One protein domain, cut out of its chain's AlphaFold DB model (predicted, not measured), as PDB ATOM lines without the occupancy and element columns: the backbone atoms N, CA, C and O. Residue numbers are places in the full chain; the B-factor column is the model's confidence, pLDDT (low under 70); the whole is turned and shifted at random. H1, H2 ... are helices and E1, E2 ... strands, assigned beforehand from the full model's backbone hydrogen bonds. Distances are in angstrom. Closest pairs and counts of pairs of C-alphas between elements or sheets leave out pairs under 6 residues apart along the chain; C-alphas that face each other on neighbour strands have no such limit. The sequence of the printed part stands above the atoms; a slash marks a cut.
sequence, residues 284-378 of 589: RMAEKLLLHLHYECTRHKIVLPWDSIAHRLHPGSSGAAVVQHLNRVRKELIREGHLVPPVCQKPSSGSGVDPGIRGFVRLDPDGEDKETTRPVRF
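This is residues 284 to 378 of the 589 residues of an uncharacterized protein of Cordyceps militaris (strain CM01) (UniProt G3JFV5). A long helix, H3, makes a beam along the longest axis, with the short helix H2 across its first end and the small two-stranded hairpin E1 E2 by its last end. H1 packs at a steep tilt on residues 326 to 333 of H3, and a long loop after H3 passes between H1 and the hairpin near residues 339 to 342. The 95 printed residues hold three named helices and two strands, in the order H1, H2, H3, E1, E2, and the class is mixed, with an antiparallel sheet. The whole is compact, with a radius of gyration of the C-alphas of 14.4 A and spans of 41 by 29 by 22 A.

H1, residues 285 to 299, begins at C-alpha (120.198, -60.350, 38.602) and is 20.8 A long. H2 is residues 306 to 313, 10.3 A, and H3 is residues 319 to 335, 24.8 A. E1, residues 357 to 362, spans 14.4 A; E2, residues 373 to 377, spans 12.9 A and ends at C-alpha (133.708, -48.286, 44.124).

H1 touches H3 with residues 287 to 291 alone, closest at the C-alphas of Leu 291 and Leu 326, 7.0 A, at a steep tilt of 59 degrees, opposite ways. H2 touches residues 319 to 323 of H3, about perpendicular at 86 degrees; their closest C-alphas, Asp 307 and Gly 319, are 4.0 A apart. H1 and H2 are apart. The closest C-alphas of H3 and E1, Ile 334 and Arg 362, are 5.6 A apart. E1 and E2 form an antiparallel hairpin at 148 degrees, with N 358 and O 376 at 2.8 A and N 374 and O 361 at 2.8 A, within hydrogen-bond range. In H1, H2 and H3 every O i to N i+4 pair is within that range.

The C-alphas of Pro 315 and Gly 367 are the farthest apart, 41.2 A. The printed part has no cut. The link from H3 to E1, 21 residues, is long. The mean pLDDT of the printed part is 94.6, and no printed residue is under 70.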
ATOM      1  N   ARG A 284     120.925 -64.392  39.994       96.56
ATOM      2  CA  ARG A 284     120.538 -63.366  40.975       96.56
ATOM      3  C   ARG A 284     120.345 -61.935  40.459       96.56
ATOM      4  O   ARG A 284     120.220 -61.002  41.252       96.56
ATOM      5  N   MET A 285     120.307 -61.711  39.145       97.44
ATOM      6  CA  MET A 285     120.198 -60.350  38.602       97.44
ATOM      7  C   MET A 285     118.879 -59.654  38.955       97.44
ATOM      8  O   MET A 285     118.867 -58.436  39.134       97.44
ATOM      9  N   ALA A 286     117.784 -60.406  39.092       97.50
ATOM     10  CA  ALA A 286     116.496 -59.857  39.509       97.50
ATOM     11  C   ALA A 286     116.532 -59.410  40.978       97.50
ATOM     12  O   ALA A 286     116.120 -58.299  41.305       97.50
ATOM     13  N   GLU A 287     117.096 -60.233  41.857       97.88
ATOM     14  CA  GLU A 287     117.259 -59.948  43.281       97.88
ATOM     15  C   GLU A 287     118.196 -58.758  43.506       97.88
ATOM     16  O   GLU A 287     117.890 -57.858  44.292       97.88
ATOM     17  N   LYS A 288     119.295 -58.689  42.746       97.75
ATOM     18  CA  LYS A 288     120.185 -57.523  42.736       97.75
ATOM     19  C   LYS A 288     119.433 -56.262  42.327       97.75
ATOM     20  O   LYS A 288     119.554 -55.253  43.019       97.75
ATOM     21  N   LEU A 289     118.645 -56.310  41.248       97.88
ATOM     22  CA  LEU A 289     117.833 -55.171  40.811       97.88
ATOM     23  C   LEU A 289     116.868 -54.716  41.914       97.88
ATOM     24  O   LEU A 289     116.790 -53.520  42.189       97.88
ATOM     25  N   LEU A 290     116.176 -55.654  42.566       97.62
ATOM     26  CA  LEU A 290     115.240 -55.351  43.651       97.62
ATOM     27  C   LEU A 290     115.927 -54.630  44.817       97.62
ATOM     28  O   LEU A 290     115.394 -53.639  45.319       97.62
ATOM     29  N   LEU A 291     117.123 -55.074  45.219       97.94
ATOM     30  CA  LEU A 291     117.882 -54.396  46.272       97.94
ATOM     31  C   LEU A 291     118.326 -52.990  45.859       97.94
ATOM     32  O   LEU A 291     118.254 -52.078  46.681       97.94
ATOM     33  N   HIS A 292     118.772 -52.797  44.614       97.62
ATOM     34  CA  HIS A 292     119.180 -51.473  44.123       97.62
ATOM     35  C   HIS A 292     117.987 -50.516  44.044       97.62
ATOM     36  O   HIS A 292     118.105 -49.366  44.454       97.62
ATOM     37  N   LEU A 293     116.823 -50.997  43.597       97.62
ATOM     38  CA  LEU A 293     115.592 -50.208  43.577       97.62
ATOM     39  C   LEU A 293     115.187 -49.788  44.992       97.62
ATOM     40  O   LEU A 293     114.917 -48.614  45.232       97.62
ATOM     41  N   HIS A 294     115.204 -50.724  45.944       96.56
ATOM     42  CA  HIS A 294     114.910 -50.416  47.342       96.56
ATOM     43  C   HIS A 294     115.885 -49.379  47.919       96.56
ATOM     44  O   HIS A 294     115.451 -48.434  48.584       96.56
ATOM     45  N   TYR A 295     117.183 -49.531  47.641       96.56
ATOM     46  CA  TYR A 295     118.212 -48.592  48.079       96.56
ATOM     47  C   TYR A 295     117.991 -47.187  47.510       96.56
ATOM     48  O   TYR A 295     117.919 -46.235  48.286       96.56
ATOM     49  N   GLU A 296     117.816 -47.050  46.193       95.62
ATOM     50  CA  GLU A 296     117.623 -45.741  45.557       95.62
ATOM     51  C   GLU A 296     116.323 -45.069  46.014       95.62
ATOM     52  O   GLU A 296     116.338 -43.891  46.370       95.62
ATOM     53  N   CYS A 297     115.210 -45.806  46.108       96.06
ATOM     54  CA  CYS A 297     113.967 -45.249  46.648       96.06
ATOM     55  C   CYS A 297     114.167 -44.717  48.072       96.06
ATOM     56  O   CYS A 297     113.798 -43.581  48.364       96.06
ATOM     57  N   THR A 298     114.818 -45.492  48.943       94.25
ATOM     58  CA  THR A 298     115.048 -45.087  50.339       94.25
ATOM     59  C   THR A 298     115.996 -43.894  50.437       94.25
ATOM     60  O   THR A 298     115.714 -42.939  51.163       94.25
ATOM     61  N   ARG A 299     117.091 -43.904  49.669       91.50
ATOM     62  CA  ARG A 299     118.065 -42.806  49.584       91.50
ATOM     63  C   ARG A 299     117.410 -41.498  49.137       91.50
ATOM     64  O   ARG A 299     117.715 -40.443  49.689       91.50
ATOM     65  N   HIS A 300     116.473 -41.574  48.195       92.56
ATOM     66  CA  HIS A 300     115.689 -40.436  47.714       92.56
ATOM     67  C   HIS A 300     114.452 -40.122  48.573       92.56
ATOM     68  O   HIS A 300     113.648 -39.274  48.190       92.56
ATOM     69  N   LYS A 301     114.298 -40.766  49.742       93.62
ATOM     70  CA  LYS A 301     113.150 -40.604  50.654       93.62
ATOM     71  C   LYS A 301     111.796 -40.901  49.987       93.62
ATOM     72  O   LYS A 301     110.759 -40.403  50.420       93.62
ATOM     73  N   ILE A 302     111.798 -41.732  48.946       96.06
ATOM     74  CA  ILE A 302     110.596 -42.235  48.285       96.06
ATOM     75  C   ILE A 302     110.080 -43.411  49.109       96.06
ATOM     76  O   ILE A 302     110.646 -44.505  49.099       96.06
ATOM     77  N   VAL A 303     108.995 -43.174  49.843       95.75
ATOM     78  CA  VAL A 303     108.346 -44.204  50.654       95.75
ATOM     79  C   VAL A 303     107.595 -45.162  49.734       95.75
ATOM     80  O   VAL A 303     106.613 -44.792  49.093       95.75
ATOM     81  N   LEU A 304     108.061 -46.407  49.673       96.69
ATOM     82  CA  LEU A 304     107.367 -47.466  48.950       96.69
ATOM     83  C   LEU A 304     106.166 -47.963  49.776       96.69
ATOM     84  O   LEU A 304     106.313 -48.194  50.979       96.69
ATOM     85  N   PRO A 305     104.987 -48.172  49.160       98.12
ATOM     86  CA  PRO A 305     103.791 -48.637  49.858       98.12
ATOM     87  C   PRO A 305     103.861 -50.153  50.111       98.12
ATOM     88  O   PRO A 305     103.113 -50.936  49.519       98.12
ATOM     89  N   TRP A 306     104.785 -50.577  50.977       97.75
ATOM     90  CA  TRP A 306     105.111 -51.988  51.204       97.75
ATOM     91  C   TRP A 306     103.907 -52.844  51.598       97.75
ATOM     92  O   TRP A 306     103.790 -53.958  51.098       97.75
ATOM     93  N   ASP A 307     102.983 -52.334  52.417       98.38
ATOM     94  CA  ASP A 307     101.774 -53.076  52.805       98.38
ATOM     95  C   ASP A 307     100.832 -53.320  51.623       98.38
ATOM     96  O   ASP A 307     100.299 -54.415  51.459       98.38
ATOM     97  N   SER A 308     100.675 -52.330  50.740       98.50
ATOM     98  CA  SER A 308      99.868 -52.495  49.525       98.50
ATOM     99  C   SER A 308     100.507 -53.491  48.558       98.50
ATOM    100  O   SER A 308      99.804 -54.276  47.923       98.50
ATOM    101  N   ILE A 309     101.840 -53.478  48.451       98.12
ATOM    102  CA  ILE A 309     102.595 -54.438  47.636       98.12
ATOM    103  C   ILE A 309     102.449 -55.848  48.219       98.12
ATOM    104  O   ILE A 309     102.109 -56.773  47.485       98.12
ATOM    105  N   ALA A 310     102.652 -56.005  49.529       98.25
ATOM    106  CA  ALA A 310     102.530 -57.279  50.226       98.25
ATOM    107  C   ALA A 310     101.121 -57.862  50.081       98.25
ATOM    108  O   ALA A 310     100.987 -59.025  49.720       98.25
ATOM    109  N   HIS A 311     100.078 -57.043  50.256       98.12
ATOM    110  CA  HIS A 311      98.691 -57.473  50.087       98.12
ATOM    111  C   HIS A 311      98.387 -57.942  48.655       98.12
ATOM    112  O   HIS A 311      97.680 -58.929  48.472       98.12
ATOM    113  N   ARG A 312      98.942 -57.265  47.637       98.31
ATOM    114  CA  ARG A 312      98.803 -57.684  46.231       98.31
ATOM    115  C   ARG A 312      99.569 -58.966  45.919       98.31
ATOM    116  O   ARG A 312      99.096 -59.755  45.110       98.31
ATOM    117  N   LEU A 313     100.744 -59.152  46.522       96.75
ATOM    118  CA  LEU A 313     101.574 -60.339  46.321       96.75
ATOM    119  C   LEU A 313     100.982 -61.566  47.026       96.75
ATOM    120  O   LEU A 313     100.880 -62.636  46.433       96.75
ATOM    121  N   HIS A 314     100.607 -61.408  48.294       97.00
ATOM    122  CA  HIS A 314     100.022 -62.451  49.123       97.00
ATOM    123  C   HIS A 314      99.104 -61.826  50.189       97.00
ATOM    124  O   HIS A 314      99.602 -61.313  51.200       97.00
ATOM    125  N   PRO A 315      97.770 -61.861  49.993       97.75
ATOM    126  CA  PRO A 315      96.813 -61.302  50.944       97.75
ATOM    127  C   PRO A 315      97.047 -61.814  52.371       97.75
ATOM    128  O   PRO A 315      97.257 -63.003  52.584       97.75
ATOM    129  N   GLY A 316      97.024 -60.907  53.351       96.06
ATOM    130  CA  GLY A 316      97.344 -61.207  54.755       96.06
ATOM    131  C   GLY A 316      98.820 -61.017  55.129       96.06
ATOM    132  O   GLY A 316      99.141 -60.998  56.314       96.06
ATOM    133  N   SER A 317      99.712 -60.810  54.155       97.62
ATOM    134  CA  SER A 317     101.102 -60.415  54.425       97.62
ATOM    135  C   SER A 317     101.220 -58.927  54.743       97.62
ATOM    136  O   SER A 317     100.466 -58.108  54.221       97.62
ATOM    137  N   SER A 318     102.222 -58.573  55.550       98.31
ATOM    138  CA  SER A 318     102.577 -57.185  55.857       98.31
ATOM    139  C   SER A 318     103.799 -56.720  55.066       98.31
ATOM    140  O   SER A 318     104.649 -57.518  54.653       98.31
ATOM    141  N   GLY A 319     103.935 -55.408  54.898       97.56
ATOM    142  CA  GLY A 319     105.112 -54.796  54.291       97.56
ATOM    143  C   GLY A 319     106.402 -55.092  55.062       97.56
ATOM    144  O   GLY A 319     107.459 -55.278  54.458       97.56
ATOM    145  N   ALA A 320     106.318 -55.236  56.388       97.19
ATOM    146  CA  ALA A 320     107.451 -55.622  57.228       97.19
ATOM    147  C   ALA A 320     108.032 -56.992  56.835       97.19
ATOM    148  O   ALA A 320     109.255 -57.144  56.792       97.19
ATOM    149  N   ALA A 321     107.183 -57.964  56.483       97.38
ATOM    150  CA  ALA A 321     107.631 -59.277  56.020       97.38
ATOM    151  C   ALA A 321     108.439 -59.179  54.712       97.38
ATOM    152  O   ALA A 321     109.456 -59.859  54.557       97.38
ATOM    153  N   VAL A 322     108.042 -58.280  53.802       97.88
ATOM    154  CA  VAL A 322     108.771 -58.012  52.551       97.88
ATOM    155  C   VAL A 322     110.144 -57.405  52.840       97.88
ATOM    156  O   VAL A 322     111.150 -57.892  52.328       97.88
ATOM    157  N   VAL A 323     110.221 -56.392  53.708       96.38
ATOM    158  CA  VAL A 323     111.500 -55.758  54.081       96.38
ATOM    159  C   VAL A 323     112.437 -56.754  54.772       96.38
ATOM    160  O   VAL A 323     113.630 -56.801  54.468       96.38
ATOM    161  N   GLN A 324     111.912 -57.600  55.662       96.38
ATOM    162  CA  GLN A 324     112.687 -58.677  56.284       96.38
ATOM    163  C   GLN A 324     113.221 -59.673  55.250       96.38
ATOM    164  O   GLN A 324     114.380 -60.078  55.338       96.38
ATOM    165  N   HIS A 325     112.403 -60.051  54.263       96.94
ATOM    166  CA  HIS A 325     112.843 -60.910  53.169       96.94
ATOM    167  C   HIS A 325     113.960 -60.250  52.350       96.94
ATOM    168  O   HIS A 325     114.986 -60.885  52.127       96.94
ATOM    169  N   LEU A 326     113.838 -58.967  51.993       97.19
ATOM    170  CA  LEU A 326     114.902 -58.235  51.290       97.19
ATOM    171  C   LEU A 326     116.210 -58.190  52.093       97.19
ATOM    172  O   LEU A 326     117.289 -58.344  51.525       97.19
ATOM    173  N   ASN A 327     116.135 -58.039  53.417       96.12
ATOM    174  CA  ASN A 327     117.316 -58.095  54.281       96.12
ATOM    175  C   ASN A 327     117.956 -59.493  54.312       96.12
ATOM    176  O   ASN A 327     119.183 -59.594  54.338       96.12
ATOM    177  N   ARG A 328     117.157 -60.570  54.265       96.00
ATOM    178  CA  ARG A 328     117.665 -61.948  54.124       96.00
ATOM    179  C   ARG A 328     118.329 -62.166  52.764       96.00
ATOM    180  O   ARG A 328     119.482 -62.586  52.727       96.00
ATOM    181  N   VAL A 329     117.667 -61.759  51.678       96.94
ATOM    182  CA  VAL A 329     118.205 -61.813  50.307       96.94
ATOM    183  C   VAL A 329     119.525 -61.057  50.211       96.94
ATOM    184  O   VAL A 329     120.484 -61.547  49.630       96.94
ATOM    185  N   ARG A 330     119.630 -59.882  50.836       97.31
ATOM    186  CA  ARG A 330     120.883 -59.124  50.890       97.31
ATOM    187  C   ARG A 330     122.030 -59.932  51.502       97.31
ATOM    188  O   ARG A 330     123.117 -59.946  50.932       97.31
ATOM    189  N   LYS A 331     121.799 -60.584  52.647       95.81
ATOM    190  CA  LYS A 331     122.811 -61.430  53.299       95.81
ATOM    191  C   LYS A 331     123.167 -62.635  52.429       95.81
ATOM    192  O   LYS A 331     124.341 -62.942  52.285       95.81
ATOM    193  N   GLU A 332     122.176 -63.291  51.829       95.81
ATOM    194  CA  GLU A 332     122.395 -64.402  50.890       95.81
ATOM    195  C   GLU A 332     123.269 -63.986  49.706       95.81
ATOM    196  O   GLU A 332     124.237 -64.673  49.402       95.81
ATOM    197  N   LEU A 333     122.993 -62.832  49.093       96.62
ATOM    198  CA  LEU A 333     123.782 -62.325  47.974       96.62
ATOM    199  C   LEU A 333     125.226 -62.002  48.368       96.62
ATOM    200  O   LEU A 333     126.126 -62.322  47.600       96.62
ATOM    201  N   ILE A 334     125.463 -61.433  49.556       96.69
ATOM    202  CA  ILE A 334     126.829 -61.227  50.070       96.69
ATOM    203  C   ILE A 334     127.545 -62.572  50.228       96.69
ATOM    204  O   ILE A 334     128.652 -62.725  49.716       96.69
ATOM    205  N   ARG A 335     126.906 -63.558  50.872       94.88
ATOM    206  CA  ARG A 335     127.482 -64.900  51.071       94.88
ATOM    207  C   ARG A 335     127.774 -65.608  49.744       94.88
ATOM    208  O   ARG A 335     128.784 -66.291  49.618       94.88
ATOM    209  N   GLU A 336     126.918 -65.411  48.743       95.12
ATOM    210  CA  GLU A 336     127.098 -65.903  47.369       95.12
ATOM    211  C   GLU A 336     128.176 -65.144  46.576       95.12
ATOM    212  O   GLU A 336     128.497 -65.542  45.456       95.12
ATOM    213  N   GLY A 337     128.740 -64.069  47.139       95.44
ATOM    214  CA  GLY A 337     129.782 -63.254  46.522       95.44
ATOM    215  C   GLY A 337     129.261 -62.190  45.558       95.44
ATOM    216  O   GLY A 337     130.056 -61.600  44.838       95.44
ATOM    217  N   HIS A 338     127.954 -61.920  45.513       97.00
ATOM    218  CA  HIS A 338     127.366 -60.912  44.629       97.00
ATOM    219  C   HIS A 338     127.501 -59.493  45.188       97.00
ATOM    220  O   HIS A 338     127.395 -59.253  46.388       97.00
ATOM    221  N   LEU A 339     127.633 -58.520  44.282       97.50
ATOM    222  CA  LEU A 339     127.574 -57.098  44.623       97.50
ATOM    223  C   LEU A 339     126.165 -56.698  45.065       97.50
ATOM    224  O   LEU A 339     125.206 -56.804  44.292       97.50
ATOM    225  N   VAL A 340     126.068 -56.174  46.285       97.81
ATOM    226  CA  VAL A 340     124.845 -55.597  46.854       97.81
ATOM    227  C   VAL A 340     125.013 -54.087  47.062       97.81
ATOM    228  O   VAL A 340     126.115 -53.641  47.375       97.81
ATOM    229  N   PRO A 341     123.955 -53.268  46.920       97.50
ATOM    230  CA  PRO A 341     124.051 -51.823  47.163       97.50
ATOM    231  C   PRO A 341     124.338 -51.543  48.645       97.50
ATOM    232  O   PRO A 341     124.148 -52.447  49.453       97.50
ATOM    233  N   PRO A 342     124.737 -50.336  49.071       96.56
ATOM    234  CA  PRO A 342     124.916 -50.008  50.490       96.56
ATOM    235  C   PRO A 342     123.676 -50.273  51.363       96.56
ATOM    236  O   PRO A 342     122.553 -50.386  50.868       96.56
ATOM    237  N   VAL A 343     123.870 -50.441  52.676       93.62
ATOM    238  CA  VAL A 343     122.741 -50.611  53.607       93.62
ATOM    239  C   VAL A 343     122.006 -49.279  53.698       93.62
ATOM    240  O   VAL A 343     122.634 -48.230  53.844       93.62
ATOM    241  N   CYS A 344     120.676 -49.316  53.620       89.56
ATOM    242  CA  CYS A 344     119.863 -48.135  53.875       89.56
ATOM    243  C   CYS A 344     120.086 -47.702  55.324       89.56
ATOM    244  O   CYS A 344     119.682 -48.405  56.253       89.56
ATOM    245  N   GLN A 345     120.760 -46.574  55.521       86.12
ATOM    246  CA  GLN A 345     120.945 -46.043  56.858       86.12
ATOM    247  C   GLN A 345     119.608 -45.562  57.416       86.12
ATOM    248  O   GLN A 345     118.746 -45.060  56.688       86.12
ATOM    249  N   LYS A 346     119.432 -45.727  58.728       84.38
ATOM    250  CA  LYS A 346     118.266 -45.190  59.425       84.38
ATOM    251  C   LYS A 346     118.271 -43.666  59.229       84.38
ATOM    252  O   LYS A 346     119.336 -43.072  59.361       84.38
ATOM    253  N   PRO A 347     117.132 -43.008  58.955       76.56
ATOM    254  CA  PRO A 347     117.091 -41.570  58.653       76.56
ATOM    255  C   PRO A 347     117.653 -40.674  59.771       76.56
ATOM    256  O   PRO A 347     117.953 -39.512  59.531       76.56
ATOM    257  N   SER A 348     117.807 -41.208  60.985       78.50
ATOM    258  CA  SER A 348     118.436 -40.546  62.131       78.50
ATOM    259  C   SER A 348     119.968 -40.570  62.113       78.50
ATOM    260  O   SER A 348     120.604 -39.819  62.845       78.50
ATOM    261  N   SER A 349     120.576 -41.464  61.336       80.88
ATOM    262  CA  SER A 349     122.022 -41.616  61.237       80.88
ATOM    263  C   SER A 349     122.534 -40.618  60.204       80.88
ATOM    264  O   SER A 349     122.467 -40.866  59.008       80.88
ATOM    265  N   GLY A 350     123.042 -39.469  60.653       71.19
ATOM    266  CA  GLY A 350     123.597 -38.423  59.779       71.19
ATOM    267  C   GLY A 350     124.878 -38.812  59.023       71.19
ATOM    268  O   GLY A 350     125.511 -37.950  58.422       71.19
ATOM    269  N   SER A 351     125.284 -40.085  59.051       77.00
ATOM    270  CA  SER A 351     126.424 -40.586  58.289       77.00
ATOM    271  C   SER A 351     125.996 -40.759  56.831       77.00
ATOM    272  O   SER A 351     125.359 -41.734  56.448       77.00
ATOM    273  N   GLY A 352     126.291 -39.776  55.985       81.50
ATOM    274  CA  GLY A 352     126.100 -39.943  54.547       81.50
ATOM    275  C   GLY A 352     126.905 -41.150  54.057       81.50
ATOM    276  O   GLY A 352     128.106 -41.231  54.295       81.50
ATOM    277  N   VAL A 353     126.255 -42.101  53.383       87.88
ATOM    278  CA  VAL A 353     126.979 -43.146  52.645       87.88
ATOM    279  C   VAL A 353     127.773 -42.459  51.534       87.88
ATOM    280  O   VAL A 353     127.188 -41.672  50.788       87.88
ATOM    281  N   ASP A 354     129.072 -42.757  51.426       92.06
ATOM    282  CA  ASP A 354     129.935 -42.231  50.361       92.06
ATOM    283  C   ASP A 354     129.301 -42.514  48.982       92.06
ATOM    284  O   ASP A 354     129.152 -43.683  48.613       92.06
ATOM    285  N   PRO A 355     128.929 -41.475  48.203       91.94
ATOM    286  CA  PRO A 355     128.357 -41.643  46.867       91.94
ATOM    287  C   PRO A 355     129.289 -42.354  45.877       91.94
ATOM    288  O   PRO A 355     128.819 -42.864  44.861       91.94
ATOM    289  N   GLY A 356     130.600 -42.380  46.146       94.44
ATOM    290  CA  GLY A 356     131.584 -43.098  45.337       94.44
ATOM    291  C   GLY A 356     131.553 -44.620  45.521       94.44
ATOM    292  O   GLY A 356     132.113 -45.343  44.693       94.44
ATOM    293  N   ILE A 357     130.891 -45.119  46.571       96.00
ATOM    294  CA  ILE A 357     130.724 -46.553  46.811       96.00
ATOM    295  C   ILE A 357     129.524 -47.051  46.006       96.00
ATOM    296  O   ILE A 357     128.376 -46.693  46.265       96.00
ATOM    297  N   ARG A 358     129.795 -47.935  45.046       96.00
ATOM    298  CA  ARG A 358     128.776 -48.616  44.241       96.00
ATOM    299  C   ARG A 358     128.029 -49.661  45.065       96.00
ATOM    300  O   ARG A 358     126.823 -49.837  44.903       96.00
ATOM    301  N   GLY A 359     128.741 -50.384  45.923       97.25
ATOM    302  CA  GLY A 359     128.163 -51.460  46.713       97.25
ATOM    303  C   GLY A 359     129.175 -52.159  47.603       97.25
ATOM    304  O   GLY A 359     130.275 -51.665  47.825       97.25
ATOM    305  N   PHE A 360     128.780 -53.317  48.109       97.75
ATOM    306  CA  PHE A 360     129.582 -54.184  48.954       97.75
ATOM    307  C   PHE A 360     129.581 -55.591  48.370       97.75
ATOM    308  O   PHE A 360     128.566 -56.052  47.842       97.75
ATOM    309  N   VAL A 361     130.721 -56.257  48.470       97.38
ATOM    310  CA  VAL A 361     130.909 -57.670  48.119       97.38
ATOM    311  C   VAL A 361     131.611 -58.359  49.277       97.38
ATOM    312  O   VAL A 361     132.189 -57.687  50.131       97.38
ATOM    313  N   ARG A 362     131.577 -59.689  49.311       96.38
ATOM    314  CA  ARG A 362     132.387 -60.480  50.243       96.38
ATOM    315  C   ARG A 362     133.871 -60.109  50.100       96.38
ATOM    316  O   ARG A 362     134.341 -59.971  48.969       96.38
ATOM    317  N   LEU A 363     134.570 -59.895  51.219       96.44
ATOM    318  CA  LEU A 363     135.995 -59.529  51.219       96.44
ATOM    319  C   LEU A 363     136.827 -60.639  50.571       96.44
ATOM    320  O   LEU A 363     137.457 -60.396  49.544       96.44
ATOM    321  N   ASP A 364     136.718 -61.849  51.119       94.44
ATOM    322  CA  ASP A 364     137.428 -63.032  50.644       94.44
ATOM    323  C   ASP A 364     136.423 -64.045  50.077       94.44
ATOM    324  O   ASP A 364     135.692 -64.675  50.847       94.44
ATOM    325  N   PRO A 365     136.333 -64.218  48.743       91.62
ATOM    326  CA  PRO A 365     135.359 -65.127  48.134       91.62
ATOM    327  C   PRO A 365     135.590 -66.596  48.519       91.62
ATOM    328  O   PRO A 365     134.622 -67.349  48.587       91.62
ATOM    329  N   ASP A 366     136.841 -66.964  48.809       92.00
ATOM    330  CA  ASP A 366     137.271 -68.313  49.203       92.00
ATOM    331  C   ASP A 366     137.496 -68.456  50.724       92.00
ATOM    332  O   ASP A 366     137.917 -69.514  51.190       92.00
ATOM    333  N   GLY A 367     137.269 -67.390  51.501       90.88
ATOM    334  CA  GLY A 367     137.485 -67.398  52.950       90.88
ATOM    335  C   GLY A 367     136.462 -68.253  53.705       90.88
ATOM    336  O   GLY A 367     135.449 -68.679  53.155       90.88
ATOM    337  N   GLU A 368     136.686 -68.477  54.999       91.00
ATOM    338  CA  GLU A 368     135.665 -69.061  55.886       91.00
ATOM    339  C   GLU A 368     134.623 -68.009  56.297       91.00
ATOM    340  O   GLU A 368     133.435 -68.307  56.407       91.00
ATOM    341  N   ASP A 369     135.051 -66.751  56.443       92.56
ATOM    342  CA  ASP A 369     134.166 -65.643  56.779       92.56
ATOM    343  C   ASP A 369     133.284 -65.269  55.577       92.56
ATOM    344  O   ASP A 369     133.755 -64.851  54.510       92.56
ATOM    345  N   LYS A 370     131.977 -65.478  55.738       91.94
ATOM    346  CA  LYS A 370     130.947 -65.228  54.720       91.94
ATOM    347  C   LYS A 370     130.269 -63.869  54.890       91.94
ATOM    348  O   LYS A 370     129.499 -63.470  54.013       91.94
ATOM    349  N   GLU A 371     130.521 -63.176  55.997       92.56
ATOM    350  CA  GLU A 371     129.828 -61.939  56.365       92.56
ATOM    351  C   GLU A 371     130.703 -60.699  56.208       92.56
ATOM    352  O   GLU A 371     130.170 -59.618  55.932       92.56
ATOM    353  N   THR A 372     132.026 -60.836  56.322       96.00
ATOM    354  CA  THR A 372     132.924 -59.700  56.111       96.00
ATOM    355  C   THR A 372     132.840 -59.199  54.673       96.00
ATOM    356  O   THR A 372     133.020 -59.930  53.694       96.00
ATOM    357  N   THR A 373     132.552 -57.903  54.551       97.38
ATOM    358  CA  THR A 373     132.369 -57.230  53.267       97.38
ATOM    359  C   THR A 373     133.449 -56.197  53.012       97.38
ATOM    360  O   THR A 373     133.945 -55.553  53.935       97.38
ATOM    361  N   ARG A 374     133.764 -55.993  51.733       97.38
ATOM    362  CA  ARG A 374     134.574 -54.876  51.253       97.38
ATOM    363  C   ARG A 374     133.728 -53.926  50.400       97.38
ATOM    364  O   ARG A 374     132.852 -54.394  49.661       97.38
ATOM    365  N   PRO A 375     133.977 -52.610  50.466       97.50
ATOM    366  CA  PRO A 375     133.342 -51.664  49.563       97.50
ATOM    367  C   PRO A 375     133.881 -51.849  48.138       97.50
ATOM    368  O   PRO A 375     135.079 -52.026  47.931       97.50
ATOM    369  N   VAL A 376     132.981 -51.782  47.160       97.50
ATOM    370  CA  VAL A 376     133.282 -51.728  45.725       97.50
ATOM    371  C   VAL A 376     132.931 -50.333  45.246       97.50
ATOM    372  O   VAL A 376     131.793 -49.880  45.412       97.50
ATOM    373  N   ARG A 377     133.902 -49.638  44.661       96.81
ATOM    374  CA  ARG A 377     133.708 -48.286  44.124       96.81
ATOM    375  C   ARG A 377     133.196 -48.341  42.683       96.81
ATOM    376  O   ARG A 377     133.182 -49.402  42.062       96.81
ATOM    377  N   PHE A 378     132.734 -47.215  42.144       95.19
ATOM    378  CA  PHE A 378     132.308 -47.169  40.739       95.19
ATOM    379  C   PHE A 378     133.476 -47.358  39.765       95.19
ATOM    380  O   PHE A 378     133.311 -48.039  38.764       95.19
TER     381      PHE A 378